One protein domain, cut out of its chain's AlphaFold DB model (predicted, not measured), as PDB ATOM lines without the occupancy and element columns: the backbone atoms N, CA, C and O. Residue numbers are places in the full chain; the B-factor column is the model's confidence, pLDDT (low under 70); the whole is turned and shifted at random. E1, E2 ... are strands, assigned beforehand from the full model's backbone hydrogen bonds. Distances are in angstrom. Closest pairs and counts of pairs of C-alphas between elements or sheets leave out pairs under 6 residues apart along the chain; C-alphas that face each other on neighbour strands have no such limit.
ATOM      1  N   ALA A  50     151.180 112.721 119.945       91.94
ATOM      2  CA  ALA A  50     150.429 113.980 119.891       91.94
ATOM      3  C   ALA A  50     149.057 113.867 120.587       91.94
ATOM      4  O   ALA A  50     148.457 114.876 120.942       91.94
ATOM      5  N   TYR A  51     148.574 112.637 120.796       91.75
ATOM      6  CA  TYR A  51     147.291 112.307 121.423       91.75
ATOM      7  C   TYR A  51     147.470 111.193 122.470       91.75
ATOM      8  O   TYR A  51     148.527 110.562 122.517       91.75
ATOM      9  N   PRO A  52     146.447 110.858 123.278       93.75
ATOM     10  CA  PRO A  52     146.504 109.690 124.156       93.75
ATOM     11  C   PRO A  52     146.847 108.408 123.384       93.75
ATOM     12  O   PRO A  52     146.337 108.195 122.281       93.75
ATOM     13  N   ARG A  53     147.660 107.519 123.974       92.44
ATOM     14  CA  ARG A  53     148.143 106.287 123.313       92.44
ATOM     15  C   ARG A  53     147.060 105.252 122.984       92.44
ATOM     16  O   ARG A  53     147.332 104.284 122.287       92.44
ATOM     17  N   THR A  54     145.831 105.470 123.436       92.81
ATOM     18  CA  THR A  54     144.644 104.689 123.057       92.81
ATOM     19  C   THR A  54     144.015 105.161 121.745       92.81
ATOM     20  O   THR A  54     143.098 104.526 121.230       92.81
ATOM     21  N   THR A  55     144.486 106.278 121.185       93.19
ATOM     22  CA  THR A  55     143.878 106.899 120.010       93.19
ATOM     23  C   THR A  55     144.293 106.188 118.729       93.19
ATOM     24  O   THR A  55     145.480 106.123 118.401       93.19
ATOM     25  N   VAL A  56     143.296 105.724 117.976       94.94
ATOM     26  CA  VAL A  56     143.445 105.206 116.614       94.94
ATOM     27  C   VAL A  56     142.372 105.840 115.731       94.94
ATOM     28  O   VAL A  56     141.204 105.869 116.117       94.94
ATOM     29  N   GLY A  57     142.760 106.351 114.564       94.62
ATOM     30  CA  GLY A  57     141.840 106.941 113.591       94.62
ATOM     31  C   GLY A  57     142.107 108.418 113.282       94.62
ATOM     32  O   GLY A  57     143.127 108.968 113.706       94.62
ATOM     33  N   PRO A  58     141.196 109.066 112.535       95.62
ATOM     34  CA  PRO A  58     141.350 110.454 112.126       95.62
ATOM     35  C   PRO A  58     141.179 111.395 113.324       95.62
ATOM     36  O   PRO A  58     140.246 111.251 114.119       95.62
ATOM     37  N   ARG A  59     142.070 112.375 113.442       94.69
ATOM     38  CA  ARG A  59     142.070 113.416 114.471       94.69
ATOM     39  C   ARG A  59     142.383 114.769 113.867       94.69
ATOM     40  O   ARG A  59     143.062 114.851 112.851       94.69
ATOM     41  N   THR A  60     141.878 115.804 114.520       92.56
ATOM     42  CA  THR A  60     142.146 117.192 114.161       92.56
ATOM     43  C   THR A  60     142.820 117.866 115.344       92.56
ATOM     44  O   THR A  60     142.360 117.716 116.478       92.56
ATOM     45  N   ARG A  61     143.893 118.607 115.083       90.19
ATOM     46  CA  ARG A  61     144.556 119.484 116.050       90.19
ATOM     47  C   ARG A  61     144.694 120.881 115.468       90.19
ATOM     48  O   ARG A  61     144.875 121.037 114.263       90.19
ATOM     49  N   ILE A  62     144.639 121.871 116.346       90.25
ATOM     50  CA  ILE A  62     144.916 123.264 116.011       90.25
ATOM     51  C   ILE A  62     146.268 123.591 116.631       90.25
ATOM     52  O   ILE A  62     146.466 123.396 117.829       90.25
ATOM     53  N   ILE A  63     147.210 124.021 115.801       89.31
ATOM     54  CA  ILE A  63     148.515 124.506 116.236       89.31
ATOM     55  C   ILE A  63     148.499 126.015 116.064       89.31
ATOM     56  O   ILE A  63     148.298 126.512 114.959       89.31
ATOM     57  N   GLU A  64     148.703 126.733 117.157       89.56
ATOM     58  CA  GLU A  64     148.773 128.189 117.145       89.56
ATOM     59  C   GLU A  64     150.239 128.619 117.222       89.56
ATOM     60  O   GLU A  64     151.006 128.112 118.043       89.56
ATOM     61  N   SER A  65     150.630 129.544 116.352       88.62
ATOM     62  CA  SER A  65     151.953 130.165 116.345       88.62
ATOM     63  C   SER A  65     151.817 131.678 116.228       88.62
ATOM     64  O   SER A  65     150.889 132.165 115.583       88.62
ATOM     65  N   ALA A  66     152.742 132.430 116.820       86.69
ATOM     66  CA  ALA A  66     152.779 133.880 116.646       86.69
ATOM     67  C   ALA A  66     153.046 134.243 115.176       86.69
ATOM     68  O   ALA A  66     153.757 133.528 114.466       86.69
ATOM     69  N   VAL A  67     152.462 135.347 114.715       84.19
ATOM     70  CA  VAL A  67     152.777 135.931 113.408       84.19
ATOM     71  C   VAL A  67     153.980 136.859 113.576       84.19
ATOM     72  O   VAL A  67     153.918 137.813 114.341       84.19
ATOM     73  N   GLU A  68     155.079 136.581 112.872       77.69
ATOM     74  CA  GLU A  68     156.311 137.384 112.973       77.69
ATOM     75  C   GLU A  68     156.322 138.613 112.046       77.69
ATOM     76  O   GLU A  68     157.048 139.570 112.303       77.69
ATOM     77  N   SER A  69     155.519 138.619 110.975       76.88
ATOM     78  CA  SER A  69     155.481 139.716 109.999       76.88
ATOM     79  C   SER A  69     154.235 140.586 110.156       76.88
ATOM     80  O   SER A  69     153.115 140.085 110.041       76.88
ATOM     81  N   ALA A  70     154.429 141.898 110.299       72.12
ATOM     82  CA  ALA A  70     153.347 142.879 110.421       72.12
ATOM     83  C   ALA A  70     152.464 143.016 109.160       72.12
ATOM     84  O   ALA A  70     151.378 143.584 109.239       72.12
ATOM     85  N   ASP A  71     152.903 142.473 108.020       83.62
ATOM     86  CA  ASP A  71     152.198 142.573 106.734       83.62
ATOM     87  C   ASP A  71     151.084 141.527 106.555       83.62
ATOM     88  O   ASP A  71     150.317 141.583 105.592       83.62
ATOM     89  N   ILE A  72     150.985 140.545 107.456       87.75
ATOM     90  CA  ILE A  72     149.935 139.526 107.390       87.75
ATOM     91  C   ILE A  72     148.668 140.076 108.040       87.75
ATOM     92  O   ILE A  72     148.670 140.478 109.202       87.75
ATOM     93  N   VAL A  73     147.569 140.036 107.291       92.38
ATOM     94  CA  VAL A  73     146.251 140.486 107.745       92.38
ATOM     95  C   VAL A  73     145.381 139.321 108.206       92.38
ATOM     96  O   VAL A  73     145.518 138.187 107.749       92.38
ATOM     97  N   CYS A  74     144.477 139.607 109.134       91.19
ATOM     98  CA  CYS A  74     143.463 138.694 109.620       91.19
ATOM     99  C   CYS A  74     142.473 138.382 108.498       91.19
ATOM    100  O   CYS A  74     141.924 139.296 107.882       91.19
ATOM    101  N   VAL A  75     142.216 137.093 108.268       93.19
ATOM    102  CA  VAL A  75     141.304 136.637 107.207       93.19
ATOM    103  C   VAL A  75     139.848 137.069 107.431       93.19
ATOM    104  O   VAL A  75     139.121 137.259 106.464       93.19
ATOM    105  N   GLU A  76     139.436 137.282 108.685       91.75
ATOM    106  CA  GLU A  76     138.053 137.635 109.038       91.75
ATOM    107  C   GLU A  76     137.753 139.135 108.886       91.75
ATOM    108  O   GLU A  76     136.678 139.516 108.428       91.75
ATOM    109  N   CYS A  77     138.692 140.009 109.271       92.69
ATOM    110  CA  CYS A  77     138.434 141.452 109.384       92.69
ATOM    111  C   CYS A  77     139.464 142.356 108.689       92.69
ATOM    112  O   CYS A  77     139.299 143.576 108.686       92.69
ATOM    113  N   GLY A  78     140.538 141.798 108.125       89.88
ATOM    114  CA  GLY A  78     141.585 142.553 107.432       89.88
ATOM    115  C   GLY A  78     142.519 143.375 108.332       89.88
ATOM    116  O   GLY A  78     143.423 144.029 107.816       89.88
ATOM    117  N   SER A  79     142.350 143.354 109.660       90.69
ATOM    118  CA  SER A  79     143.294 143.987 110.595       90.69
ATOM    119  C   SER A  79     144.644 143.255 110.602       90.69
ATOM    120  O   SER A  79     144.693 142.101 110.184       90.69
ATOM    121  N   PRO A  80     145.732 143.833 111.140       91.00
ATOM    122  CA  PRO A  80     146.976 143.089 111.343       91.00
ATOM    123  C   PRO A  80     146.734 141.796 112.138       91.00
ATOM    124  O   PRO A  80     146.029 141.808 113.154       91.00
ATOM    125  N   ALA A  81     147.265 140.675 111.652       90.50
ATOM    126  CA  ALA A  81     147.169 139.384 112.319       90.50
ATOM    127  C   ALA A  81     148.229 139.265 113.416       90.50
ATOM    128  O   ALA A  81     149.381 139.651 113.237       90.50
ATOM    129  N   THR A  82     147.839 138.674 114.538       90.00
ATOM    130  CA  THR A  82     148.715 138.431 115.693       90.00
ATOM    131  C   THR A  82     149.056 136.949 115.826       90.00
ATOM    132  O   THR A  82     150.145 136.588 116.276       90.00
ATOM    133  N   THR A  83     148.149 136.075 115.381       90.00
ATOM    134  CA  THR A  83     148.237 134.624 115.543       90.00
ATOM    135  C   THR A  83     147.995 133.917 114.214       90.00
ATOM    136  O   THR A  83     147.109 134.269 113.443       90.00
ATOM    137  N   ARG A  84     148.770 132.873 113.935       91.00
ATOM    138  CA  ARG A  84     148.551 131.945 112.826       91.00
ATOM    139  C   ARG A  84     148.011 130.639 113.394       91.00
ATOM    140  O   ARG A  84     148.675 130.001 114.210       91.00
ATOM    141  N   ARG A  85     146.814 130.237 112.961       91.31
ATOM    142  CA  ARG A  85     146.186 128.968 113.344       91.31
ATOM    143  C   ARG A  85     146.351 127.963 112.217       91.31
ATOM    144  O   ARG A  85     145.822 128.164 111.128       91.31
ATOM    145  N   ARG A  86     147.066 126.874 112.484       92.19
ATOM    146  CA  ARG A  86     147.206 125.741 111.572       92.19
ATOM    147  C   ARG A  86     146.275 124.614 111.998       92.19
ATOM    148  O   ARG A  86     146.464 124.009 113.053       92.19
ATOM    149  N   TYR A  87     145.292 124.316 111.165       91.31
ATOM    150  CA  TYR A  87     144.399 123.175 111.312       91.31
ATOM    151  C   TYR A  87     145.067 121.973 110.660       91.31
ATOM    152  O   TYR A  87     145.375 122.000 109.475       91.31
ATOM    153  N   VAL A  88     145.320 120.926 111.434       94.75
ATOM    154  CA  VAL A  88     145.954 119.701 110.944       94.75
ATOM    155  C   VAL A  88     145.007 118.546 111.192       94.75
ATOM    156  O   VAL A  88     144.657 118.267 112.341       94.75
ATOM    157  N   ARG A  89     144.609 117.856 110.126       95.25
ATOM    158  CA  ARG A  89     143.855 116.610 110.180       95.25
ATOM    159  C   ARG A  89     144.786 115.458 109.842       95.25
ATOM    160  O   ARG A  89     145.383 115.411 108.775       95.25
ATOM    161  N   GLU A  90     144.897 114.492 110.735       96.62
ATOM    162  CA  GLU A  90     145.873 113.410 110.636       96.62
ATOM    163  C   GLU A  90     145.278 112.084 111.108       96.62
ATOM    164  O   GLU A  90     144.378 112.041 111.944       96.62
ATOM    165  N   TRP A  91     145.765 110.975 110.562       96.31
ATOM    166  CA  TRP A  91     145.463 109.646 111.068       96.31
ATOM    167  C   TRP A  91     146.468 109.291 112.156       96.31
ATOM    168  O   TRP A  91     147.675 109.233 111.906       96.31
ATOM    169  N   ALA A  92     145.974 109.031 113.361       96.06
ATOM    170  CA  ALA A  92     146.788 108.609 114.485       96.06
ATOM    171  C   ALA A  92     146.714 107.089 114.677       96.06
ATOM    172  O   ALA A  92     145.657 106.475 114.527       96.06
ATOM    173  N   VAL A  93     147.837 106.487 115.057       95.50
ATOM    174  CA  VAL A  93     147.920 105.109 115.555       95.50
ATOM    175  C   VAL A  93     148.678 105.147 116.871       95.50
ATOM    176  O   VAL A  93     149.780 105.685 116.938       95.50
ATOM    177  N   LEU A  94     148.074 104.608 117.929       94.69
ATOM    178  CA  LEU A  94     148.616 104.656 119.291       94.69
ATOM    179  C   LEU A  94     148.982 106.085 119.737       94.69
ATOM    180  O   LEU A  94     150.006 106.322 120.380       94.69
ATOM    181  N   GLY A  95     148.147 107.059 119.366       91.75
ATOM    182  CA  GLY A  95     148.352 108.478 119.669       91.75
ATOM    183  C   GLY A  95     149.461 109.172 118.869       91.75
ATOM    184  O   GLY A  95     149.701 110.363 119.074       91.75
ATOM    185  N   VAL A  96     150.122 108.469 117.948       96.00
ATOM    186  CA  VAL A  96     151.159 109.019 117.070       96.00
ATOM    187  C   VAL A  96     150.559 109.300 115.691       96.00
ATOM    188  O   VAL A  96     150.007 108.379 115.085       96.00
ATOM    189  N   PRO A  97     150.670 110.529 115.162       94.44
ATOM    190  CA  PRO A  97     150.301 110.819 113.783       94.44
ATOM    191  C   PRO A  97     151.179 110.024 112.816       94.44
ATOM    192  O   PRO A  97     152.408 110.113 112.866       94.44
ATOM    193  N   VAL A  98     150.555 109.228 111.951       94.38
ATOM    194  CA  VAL A  98     151.254 108.406 110.950       94.38
ATOM    195  C   VAL A  98     151.012 108.879 109.524       94.38
ATOM    196  O   VAL A  98     151.854 108.643 108.665       94.38
ATOM    197  N   VAL A  99     149.886 109.550 109.274       95.06
ATOM    198  CA  VAL A  99     149.505 110.059 107.953       95.06
ATOM    199  C   VAL A  99     148.850 111.423 108.121       95.06
ATOM    200  O   VAL A  99     147.930 111.560 108.925       95.06
ATOM    201  N   LEU A 100     149.298 112.412 107.352       94.69
ATOM    202  CA  LEU A 100     148.597 113.684 107.209       94.69
ATOM    203  C   LEU A 100     147.439 113.495 106.221       94.69
ATOM    204  O   LEU A 100     147.649 112.977 105.128       94.69
ATOM    205  N   LEU A 101     146.225 113.857 106.629       94.19
ATOM    206  CA  LEU A 101     145.024 113.758 105.797       94.19
ATOM    207  C   LEU A 101     144.699 115.093 105.135       94.19
ATOM    208  O   LEU A 101     144.283 115.104 103.984       94.19
ATOM    209  N   ASP A 102     144.838 116.180 105.888       93.44
ATOM    210  CA  ASP A 102     144.507 117.530 105.445       93.44
ATOM    211  C   ASP A 102     145.241 118.550 106.320       93.44
ATOM    212  O   ASP A 102     145.457 118.296 107.514       93.44
ATOM    213  N   ASP A 103     145.602 119.699 105.765       93.31
ATOM    214  CA  ASP A 103     146.085 120.836 106.537       93.31
ATOM    215  C   ASP A 103     145.713 122.186 105.921       93.31
ATOM    216  O   ASP A 103     145.513 122.333 104.720       93.31
ATOM    217  N   GLY A 104     145.595 123.191 106.783       91.94
ATOM    218  CA  GLY A 104     145.292 124.558 106.384       91.94
ATOM    219  C   GLY A 104     145.775 125.555 107.423       91.94
ATOM    220  O   GLY A 104     145.895 125.226 108.604       91.94
ATOM    221  N   GLU A 105     146.060 126.778 106.990       91.56
ATOM    222  CA  GLU A 105     146.543 127.859 107.849       91.56
ATOM    223  C   GLU A 105     145.687 129.106 107.660       91.56
ATOM    224  O   GLU A 105     145.503 129.562 106.536       91.56
ATOM    225  N   ASN A 106     145.223 129.681 108.771       91.00
ATOM    226  CA  ASN A 106     144.491 130.941 108.784       91.00
ATOM    227  C   ASN A 106     145.188 131.940 109.720       91.00
ATOM    228  O   ASN A 106     145.346 131.655 110.915       91.00
ATOM    229  N   PRO A 107     145.613 133.110 109.217       91.25
ATOM    230  CA  PRO A 107     146.037 134.210 110.068       91.25
ATOM    231  C   PRO A 107     144.817 134.901 110.693       91.25
ATOM    232  O   PRO A 107     143.875 135.290 110.000       91.25
ATOM    233  N   VAL A 108     144.841 135.076 112.011       92.12
ATOM    234  CA  VAL A 108     143.782 135.729 112.788       92.12
ATOM    235  C   VAL A 108     144.361 136.804 113.712       92.12
ATOM    236  O   VAL A 108     145.525 136.749 114.119       92.12
ATOM    237  N   CYS A 109     143.549 137.806 114.034       91.25
ATOM    238  CA  CYS A 109     143.843 138.757 115.104       91.25
ATOM    239  C   CYS A 109     143.289 138.246 116.441       91.25
ATOM    240  O   CYS A 109     142.412 137.381 116.462       91.25
ATOM    241  N   ASP A 110     143.757 138.811 117.554       88.19
ATOM    242  CA  ASP A 110     143.350 138.384 118.902       88.19
ATOM    243  C   ASP A 110     141.834 138.476 119.127       88.19
ATOM    244  O   ASP A 110     141.267 137.655 119.840       88.19
ATOM    245  N   ALA A 111     141.161 139.425 118.466       87.94
ATOM    246  CA  ALA A 111     139.712 139.597 118.554       87.94
ATOM    247  C   ALA A 111     138.901 138.473 117.877       87.94
ATOM    248  O   ALA A 111     137.723 138.327 118.178       87.94
ATOM    249  N   HIS A 112     139.512 137.696 116.975       84.62
ATOM    250  CA  HIS A 112     138.874 136.601 116.225       84.62
ATOM    251  C   HIS A 112     139.592 135.261 116.464       84.62
ATOM    252  O   HIS A 112     139.638 134.388 115.594       84.62
ATOM    253  N   ARG A 113     140.237 135.121 117.626       80.50
ATOM    254  CA  ARG A 113     140.969 133.908 117.998       80.50
ATOM    255  C   ARG A 113     140.050 132.793 118.513       80.50
ATOM    256  O   ARG A 113     140.367 131.622 118.288       80.50
ATOM    257  N   ASP A 114     138.941 133.148 119.154       75.94
ATOM    258  CA  ASP A 114     137.977 132.234 119.789       75.94
ATOM    259  C   ASP A 114     136.702 132.071 118.953       75.94
ATOM    260  O   ASP A 114     136.173 130.934 118.925       75.94
TER     261      ASP A 114
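This is residues 50 to 114 of the 114 residues of an uncharacterized protein of Haloferax sp. ATCC BAA-646 (UniProt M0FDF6). A long, narrow ribbon of three strands side by side, E1, E2 and E3, is twisted along its length, with E2 in the middle. At one end lie residues 50 to 56 and the tight turn from E2 to E3; at the other lie the long loop of residues 67 to 82 and the last residues, 109 to 114. The printed part has 65 residues, with no named helix and three named strands, in the order E1, E2, E3 along the chain and across the antiparallel sheet; the class is all strand. The whole is loose, a rod with a radius of gyration of the C-alphas of 14.4 A and spans of 41 by 19 by 17 A.

E1, residues 57 to 66, and E2, residues 83 to 93, are a hairpin of antiparallel neighbours, with 156 degrees between their directions. The C-alphas of Pro 58 and Trp 91 face each other at 4.3 A. N 59 and O 90, 2.8 A apart, and N 65 and O 84, 2.9 A apart, are within hydrogen-bond range. E2 bends by 52 degrees at residue 90. E3, residues 96 to 108, forms a hairpin with E2, antiparallel at 164 degrees. The C-alphas of Ala 92 and Pro 97 face each other at 4.2 A. N 87 and O 104, 2.8 A apart, are within hydrogen-bond range. E3 bends by 97 degrees at residue 99. The three strands form a meander, each strand the antiparallel neighbour of the one before; E1 and E3 are edge strands.

E1 begins at C-alpha 57 (141.840, 106.941, 113.591) and is 29.2 A long from first to last C-alpha. E2 begins at C-alpha 83 (148.237, 134.624, 115.543) and is 29.5 A long. E3, 28.0 A long, ends at C-alpha 108 (143.782, 135.729, 112.788).

The two C-alphas farthest apart, those of Thr 54 and Asp 71, are 41.9 A apart. The link from E1 to E2 is long, with 16 residues. The printed part has no cut, and no printed residue is under 70 in pLDDT.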